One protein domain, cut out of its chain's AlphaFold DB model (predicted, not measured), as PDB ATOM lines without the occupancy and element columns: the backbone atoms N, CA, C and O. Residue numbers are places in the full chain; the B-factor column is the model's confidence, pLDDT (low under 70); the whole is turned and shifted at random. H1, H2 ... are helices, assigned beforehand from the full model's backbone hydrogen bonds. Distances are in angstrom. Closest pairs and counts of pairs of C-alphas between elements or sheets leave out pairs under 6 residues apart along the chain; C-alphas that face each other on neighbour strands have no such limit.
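This is residues 6 to 59 of the 340 residues of an uncharacterized protein of Trichomonas vaginalis (UniProt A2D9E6). Two longer helices, H1 and H3, lie side by side and run the same way, and the short helix H2 packs slantwise on the ends at which both finish. From H2, residues 32 to 40 run back along the length of the pair to the beginning of H3. The printed part has 54 residues, with three named helices in the order H1, H2, H3, no named strand, and the class all helix. It is compact, with a radius of gyration of the C-alphas of 10.4 A and spans of 29 by 22 by 17 A.

Find C-alpha 8 at (23.490, -27.485, -4.072); from there H1, residues 8 to 19, runs 16.4 A. After a tight link of 4 residues, look for H2, residues 24 to 31, 10.5 A long. Then find C-alpha 41 at (32.748, -26.155, -10.917), where H3, residues 41 to 55, begins; it runs 20.3 A to C-alpha 55 at (14.123, -18.260, -13.109).

Look first at H1 and H3, which touch at a shallow tilt of 9 degrees, the same way; their closest C-alphas, those of Ser 19 and Tyr 54, are 5.9 A apart. H3 touches H2 with residues 54 to 55 alone, at a steep tilt of 49 degrees, opposite ways; the closest C-alphas, those of Ala 24 and Met 55, are 4.4 A apart. H1, with residues 15 to 19 alone, only just touches H2, with 3 pairs of C-alphas within 8 A; the closest, those of Ser 19 and Leu 27, are 6.9 A apart. H1 and H2 form a helical hairpin, at a steep tilt of 42 degrees, opposite ways. In H1, H2 and H3 every O i to N i+4 pair is within hydrogen-bond range.

The two C-alphas farthest apart, those of Thr 21 and Asn 40, are 30.0 A apart. The printed part has no cut, and the 9-residue link from H2 to H3 is short. The mean pLDDT of the printed part is 86.6, and no printed residue is under 70.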
ATOM      1  N   LEU A   6      22.079 -24.266   2.643       83.94
ATOM      2  CA  LEU A   6      21.623 -25.330   1.755       83.94
ATOM      3  C   LEU A   6      22.812 -25.912   0.995       83.94
ATOM      4  O   LEU A   6      23.714 -25.180   0.583       83.94
ATOM      5  N   THR A   7      22.790 -27.222   0.778       88.44
ATOM      6  CA  THR A   7      23.625 -27.840  -0.256       88.44
ATOM      7  C   THR A   7      23.077 -27.502  -1.642       88.44
ATOM      8  O   THR A   7      21.921 -27.083  -1.785       88.44
ATOM      9  N   VAL A   8      23.894 -27.699  -2.676       87.25
ATOM     10  CA  VAL A   8      23.490 -27.485  -4.072       87.25
ATOM     11  C   VAL A   8      22.244 -28.299  -4.429       87.25
ATOM     12  O   VAL A   8      21.262 -27.727  -4.903       87.25
ATOM     13  N   ASP A   9      22.211 -29.590  -4.092       87.44
ATOM     14  CA  ASP A   9      21.062 -30.467  -4.366       87.44
ATOM     15  C   ASP A   9      19.781 -30.029  -3.651       87.44
ATOM     16  O   ASP A   9      18.688 -30.057  -4.230       87.44
ATOM     17  N   GLN A  10      19.903 -29.597  -2.390       88.88
ATOM     18  CA  GLN A  10      18.776 -29.077  -1.612       88.88
ATOM     19  C   GLN A  10      18.222 -27.805  -2.256       88.88
ATOM     20  O   GLN A  10      17.006 -27.651  -2.386       88.88
ATOM     21  N   TYR A  11      19.104 -26.908  -2.696       88.88
ATOM     22  CA  TYR A  11      18.716 -25.676  -3.367       88.88
ATOM     23  C   TYR A  11      18.040 -25.945  -4.719       88.88
ATOM     24  O   TYR A  11      16.949 -25.431  -4.964       88.88
ATOM     25  N   ILE A  12      18.620 -26.798  -5.569       89.06
ATOM     26  CA  ILE A  12      18.055 -27.154  -6.881       89.06
ATOM     27  C   ILE A  12      16.692 -27.840  -6.730       89.06
ATOM     28  O   ILE A  12      15.743 -27.495  -7.440       89.06
ATOM     29  N   SER A  13      16.558 -28.765  -5.777       89.12
ATOM     30  CA  SER A  13      15.285 -29.441  -5.493       89.12
ATOM     31  C   SER A  13      14.195 -28.453  -5.077       89.12
ATOM     32  O   SER A  13      13.066 -28.532  -5.567       89.12
ATOM     33  N   LEU A  14      14.542 -27.473  -4.234       86.50
ATOM     34  CA  LEU A  14      13.636 -26.396  -3.834       86.50
ATOM     35  C   LEU A  14      13.227 -25.516  -5.019       86.50
ATOM     36  O   LEU A  14      12.047 -25.178  -5.136       86.50
ATOM     37  N   LEU A  15      14.162 -25.169  -5.913       88.06
ATOM     38  CA  LEU A  15      13.851 -24.414  -7.133       88.06
ATOM     39  C   LEU A  15      12.861 -25.172  -8.017       88.06
ATOM     40  O   LEU A  15      11.847 -24.605  -8.425       88.06
ATOM     41  N   LYS A  16      13.121 -26.459  -8.254       89.19
ATOM     42  CA  LYS A  16      12.269 -27.328  -9.069       89.19
ATOM     43  C   LYS A  16      10.851 -27.413  -8.508       89.19
ATOM     44  O   LYS A  16       9.901 -27.136  -9.234       89.19
ATOM     45  N   GLN A  17      10.707 -27.728  -7.219       87.94
ATOM     46  CA  GLN A  17       9.404 -27.836  -6.550       87.94
ATOM     47  C   GLN A  17       8.641 -26.508  -6.509       87.94
ATOM     48  O   GLN A  17       7.424 -26.485  -6.641       87.94
ATOM     49  N   SER A  18       9.344 -25.390  -6.328       85.19
ATOM     50  CA  SER A  18       8.702 -24.075  -6.231       85.19
ATOM     51  C   SER A  18       8.289 -23.534  -7.604       85.19
ATOM     52  O   SER A  18       7.286 -22.832  -7.711       85.19
ATOM     53  N   SER A  19       9.018 -23.881  -8.671       83.75
ATOM     54  CA  SER A  19       8.767 -23.388 -10.034       83.75
ATOM     55  C   SER A  19       7.411 -23.793 -10.629       83.75
ATOM     56  O   SER A  19       6.925 -23.118 -11.533       83.75
ATOM     57  N   SER A  20       6.772 -24.852 -10.113       83.19
ATOM     58  CA  SER A  20       5.411 -25.250 -10.504       83.19
ATOM     59  C   SER A  20       4.312 -24.403  -9.859       83.19
ATOM     60  O   SER A  20       3.161 -24.482 -10.278       83.19
ATOM     61  N   THR A  21       4.649 -23.621  -8.831       83.44
ATOM     62  CA  THR A  21       3.674 -22.966  -7.943       83.44
ATOM     63  C   THR A  21       3.769 -21.443  -7.993       83.44
ATOM     64  O   THR A  21       2.761 -20.764  -7.819       83.44
ATOM     65  N   ILE A  22       4.962 -20.896  -8.237       86.81
ATOM     66  CA  ILE A  22       5.216 -19.448  -8.278       86.81
ATOM     67  C   ILE A  22       5.960 -19.048  -9.552       86.81
ATOM     68  O   ILE A  22       6.719 -19.829 -10.125       86.81
ATOM     69  N   ASN A  23       5.753 -17.808 -10.007       86.25
ATOM     70  CA  ASN A  23       6.411 -17.306 -11.215       86.25
ATOM     71  C   ASN A  23       7.909 -17.006 -10.976       86.25
ATOM     72  O   ASN A  23       8.369 -16.863  -9.844       86.25
ATOM     73  N   ALA A  24       8.686 -16.860 -12.055       83.44
ATOM     74  CA  ALA A  24      10.141 -16.660 -11.991       83.44
ATOM     75  C   ALA A  24      10.581 -15.466 -11.113       83.44
ATOM     76  O   ALA A  24      11.601 -15.537 -10.424       83.44
ATOM     77  N   LYS A  25       9.803 -14.375 -11.100       85.62
ATOM     78  CA  LYS A  25      10.100 -13.169 -10.312       85.62
ATOM     79  C   LYS A  25       9.912 -13.425  -8.814       85.62
ATOM     80  O   LYS A  25      10.761 -13.037  -8.011       85.62
ATOM     81  N   GLU A  26       8.827 -14.095  -8.438       84.31
ATOM     82  CA  GLU A  26       8.548 -14.512  -7.058       84.31
ATOM     83  C   GLU A  26       9.541 -15.566  -6.559       84.31
ATOM     84  O   GLU A  26       9.999 -15.495  -5.413       84.31
ATOM     85  N   LEU A  27       9.935 -16.492  -7.438       85.12
ATOM     86  CA  LEU A  27      10.945 -17.506  -7.155       85.12
ATOM     87  C   LEU A  27      12.298 -16.861  -6.835       85.12
ATOM     88  O   LEU A  27      12.915 -17.197  -5.822       85.12
ATOM     89  N   TYR A  28      12.721 -15.866  -7.623       85.19
ATOM     90  CA  TYR A  28      13.934 -15.089  -7.357       85.19
ATOM     91  C   TYR A  28      13.857 -14.340  -6.017       85.19
ATOM     92  O   TYR A  28      14.757 -14.452  -5.183       85.19
ATOM     93  N   ILE A  29      12.769 -13.607  -5.753       84.44
ATOM     94  CA  ILE A  29      12.608 -12.836  -4.505       84.44
ATOM     95  C   ILE A  29      12.693 -13.737  -3.264       84.44
ATOM     96  O   ILE A  29      13.279 -13.329  -2.253       84.44
ATOM     97  N   SER A  30      12.143 -14.949  -3.351       82.69
ATOM     98  CA  SER A  30      12.079 -15.915  -2.249       82.69
ATOM     99  C   SER A  30      13.413 -16.614  -1.972       82.69
ATOM    100  O   SER A  30      13.685 -16.982  -0.829       82.69
ATOM    101  N   THR A  31      14.262 -16.753  -2.994       83.69
ATOM    102  CA  THR A  31      15.494 -17.560  -2.955       83.69
ATOM    103  C   THR A  31      16.779 -16.725  -2.965       83.69
ATOM    104  O   THR A  31      17.813 -17.224  -2.536       83.69
ATOM    105  N   ARG A  32      16.741 -15.437  -3.345       81.94
ATOM    106  CA  ARG A  32      17.925 -14.547  -3.477       81.94
ATOM    107  C   ARG A  32      18.764 -14.319  -2.211       81.94
ATOM    108  O   ARG A  32      19.805 -13.680  -2.284       81.94
ATOM    109  N   LYS A  33      18.279 -14.736  -1.038       82.88
ATOM    110  CA  LYS A  33      19.004 -14.664   0.248       82.88
ATOM    111  C   LYS A  33      19.375 -16.047   0.793       82.88
ATOM    112  O   LYS A  33      19.750 -16.151   1.955       82.88
ATOM    113  N   ALA A  34      19.201 -17.097  -0.007       83.94
ATOM    114  CA  ALA A  34      19.643 -18.434   0.346       83.94
ATOM    115  C   ALA A  34      21.172 -18.475   0.358       83.94
ATOM    116  O   ALA A  34      21.810 -17.920  -0.535       83.94
ATOM    117  N   ASN A  35      21.741 -19.127   1.366       84.75
ATOM    118  CA  ASN A  35      23.176 -19.332   1.442       84.75
ATOM    119  C   ASN A  35      23.479 -20.750   0.956       84.75
ATOM    120  O   ASN A  35      23.164 -21.716   1.655       84.75
ATOM    121  N   VAL A  36      24.006 -20.868  -0.261       87.50
ATOM    122  CA  VAL A  36      24.311 -22.156  -0.892       87.50
ATOM    123  C   VAL A  36      25.817 -22.351  -0.886       87.50
ATOM    124  O   VAL A  36      26.552 -21.502  -1.389       87.50
ATOM    125  N   THR A  37      26.275 -23.456  -0.310       87.94
ATOM    126  CA  THR A  37      27.697 -23.815  -0.321       87.94
ATOM    127  C   THR A  37      28.014 -24.526  -1.632       87.94
ATOM    128  O   THR A  37      27.398 -25.547  -1.922       87.94
ATOM    129  N   ILE A  38      28.962 -23.989  -2.401       89.38
ATOM    130  CA  ILE A  38      29.441 -24.546  -3.673       89.38
ATOM    131  C   ILE A  38      30.867 -25.047  -3.459       89.38
ATOM    132  O   ILE A  38      31.703 -24.294  -2.957       89.38
ATOM    133  N   GLN A  39      31.144 -26.293  -3.828       88.62
ATOM    134  CA  GLN A  39      32.431 -26.948  -3.587       88.62
ATOM    135  C   GLN A  39      33.280 -27.123  -4.852       88.62
ATOM    136  O   GLN A  39      34.499 -27.239  -4.743       88.62
ATOM    137  N   ASN A  40      32.676 -27.129  -6.043       87.94
ATOM    138  CA  ASN A  40      33.373 -27.366  -7.312       87.94
ATOM    139  C   ASN A  40      32.668 -26.680  -8.506       87.94
ATOM    140  O   ASN A  40      31.609 -26.063  -8.359       87.94
ATOM    141  N   PHE A  41      33.284 -26.756  -9.692       89.12
ATOM    142  CA  PHE A  41      32.748 -26.155 -10.917       89.12
ATOM    143  C   PHE A  41      31.436 -26.807 -11.372       89.12
ATOM    144  O   PHE A  41      30.532 -26.088 -11.791       89.12
ATOM    145  N   GLU A  42      31.292 -28.126 -11.235       89.19
ATOM    146  CA  GLU A  42      30.076 -28.868 -11.599       89.19
ATOM    147  C   GLU A  42      28.857 -28.411 -10.779       89.19
ATOM    148  O   GLU A  42      27.777 -28.168 -11.321       89.19
ATOM    149  N   GLU A  43      29.042 -28.198  -9.477       90.50
ATOM    150  CA  GLU A  43      28.042 -27.648  -8.566       90.50
ATOM    151  C   GLU A  43      27.678 -26.200  -8.924       90.50
ATOM    152  O   GLU A  43      26.495 -25.841  -8.949       90.50
ATOM    153  N   ALA A  44      28.671 -25.367  -9.260       90.06
ATOM    154  CA  ALA A  44      28.439 -23.996  -9.715       90.06
ATOM    155  C   ALA A  44      27.623 -23.970 -11.020       90.06
ATOM    156  O   ALA A  44      26.646 -23.223 -11.137       90.06
ATOM    157  N   VAL A  45      27.988 -24.822 -11.981       91.25
ATOM    158  CA  VAL A  45      27.296 -24.980 -13.263       91.25
ATOM    159  C   VAL A  45      25.873 -25.495 -13.049       91.25
ATOM    160  O   VAL A  45      24.937 -24.923 -13.607       91.25
ATOM    161  N   SER A  46      25.672 -26.492 -12.184       90.44
ATOM    162  CA  SER A  46      24.356 -27.069 -11.871       90.44
ATOM    163  C   SER A  46      23.390 -26.044 -11.268       90.44
ATOM    164  O   SER A  46      22.205 -25.999 -11.625       90.44
ATOM    165  N   ILE A  47      23.886 -25.157 -10.396       90.12
ATOM    166  CA  ILE A  47      23.099 -24.036  -9.863       90.12
ATOM    167  C   ILE A  47      22.750 -23.051 -10.973       90.12
ATOM    168  O   ILE A  47      21.581 -22.690 -11.112       90.12
ATOM    169  N   LEU A  48      23.732 -22.611 -11.765       90.31
ATOM    170  CA  LEU A  48      23.510 -21.624 -12.823       90.31
ATOM    171  C   LEU A  48      22.531 -22.140 -13.885       90.31
ATOM    172  O   LEU A  48      21.632 -21.405 -14.294       90.31
ATOM    173  N   GLN A  49      22.626 -23.417 -14.262       89.81
ATOM    174  CA  GLN A  49      21.676 -24.083 -15.155       89.81
ATOM    175  C   GLN A  49      20.273 -24.160 -14.547       89.81
ATOM    176  O   GLN A  49      19.281 -23.909 -15.236       89.81
ATOM    177  N   SER A  50      20.163 -24.454 -13.252       88.62
ATOM    178  CA  SER A  50      18.876 -24.492 -12.551       88.62
ATOM    179  C   SER A  50      18.246 -23.101 -12.438       88.62
ATOM    180  O   SER A  50      17.052 -22.939 -12.688       88.62
ATOM    181  N   VAL A  51      19.034 -22.066 -12.139       88.00
ATOM    182  CA  VAL A  51      18.576 -20.666 -12.118       88.00
ATOM    183  C   VAL A  51      18.158 -20.214 -13.519       88.00
ATOM    184  O   VAL A  51      17.092 -19.616 -13.670       88.00
ATOM    185  N   LYS A  52      18.923 -20.554 -14.562       87.88
ATOM    186  CA  LYS A  52      18.529 -20.329 -15.962       87.88
ATOM    187  C   LYS A  52      17.181 -20.991 -16.268       87.88
ATOM    188  O   LYS A  52      16.274 -20.329 -16.765       87.88
ATOM    189  N   THR A  53      17.031 -22.266 -15.917       88.44
ATOM    190  CA  THR A  53      15.841 -23.078 -16.221       88.44
ATOM    191  C   THR A  53      14.592 -22.576 -15.496       88.44
ATOM    192  O   THR A  53      13.561 -22.345 -16.123       88.44
ATOM    193  N   TYR A  54      14.674 -22.373 -14.178       87.25
ATOM    194  CA  TYR A  54      13.504 -22.081 -13.345       87.25
ATOM    195  C   TYR A  54      13.237 -20.578 -13.164       87.25
ATOM    196  O   TYR A  54      12.090 -20.184 -12.963       87.25
ATOM    197  N   MET A  55      14.261 -19.719 -13.260       86.00
ATOM    198  CA  MET A  55      14.123 -18.260 -13.109       86.00
ATOM    199  C   MET A  55      14.281 -17.478 -14.422       86.00
ATOM    200  O   MET A  55      14.134 -16.257 -14.411       86.00
ATOM    201  N   LYS A  56      14.538 -18.150 -15.556       83.12
ATOM    202  CA  LYS A  56      14.664 -17.548 -16.901       83.12
ATOM    203  C   LYS A  56      15.772 -16.487 -17.025       83.12
ATOM    204  O   LYS A  56      15.672 -15.569 -17.840       83.12
ATOM    205  N   PHE A  57      16.838 -16.604 -16.232       81.25
ATOM    206  CA  PHE A  57      18.026 -15.751 -16.343       81.25
ATOM    207  C   PHE A  57      18.970 -16.275 -17.431       81.25
ATOM    208  O   PHE A  57      19.844 -17.097 -17.172       81.25
ATOM    209  N   ASN A  58      18.809 -15.771 -18.653       79.81
ATOM    210  CA  ASN A  58      19.628 -16.184 -19.801       79.81
ATOM    211  C   ASN A  58      21.021 -15.525 -19.840       79.81
ATOM    212  O   ASN A  58      21.844 -15.862 -20.679       79.81
ATOM    213  N   THR A  59      21.318 -14.592 -18.932       83.00
ATOM    214  CA  THR A  59      22.604 -13.874 -18.884       83.00
ATOM    215  C   THR A  59      23.783 -14.742 -18.433       83.00
ATOM    216  O   THR A  59      24.918 -14.278 -18.469       83.00
TER     217      THR A  59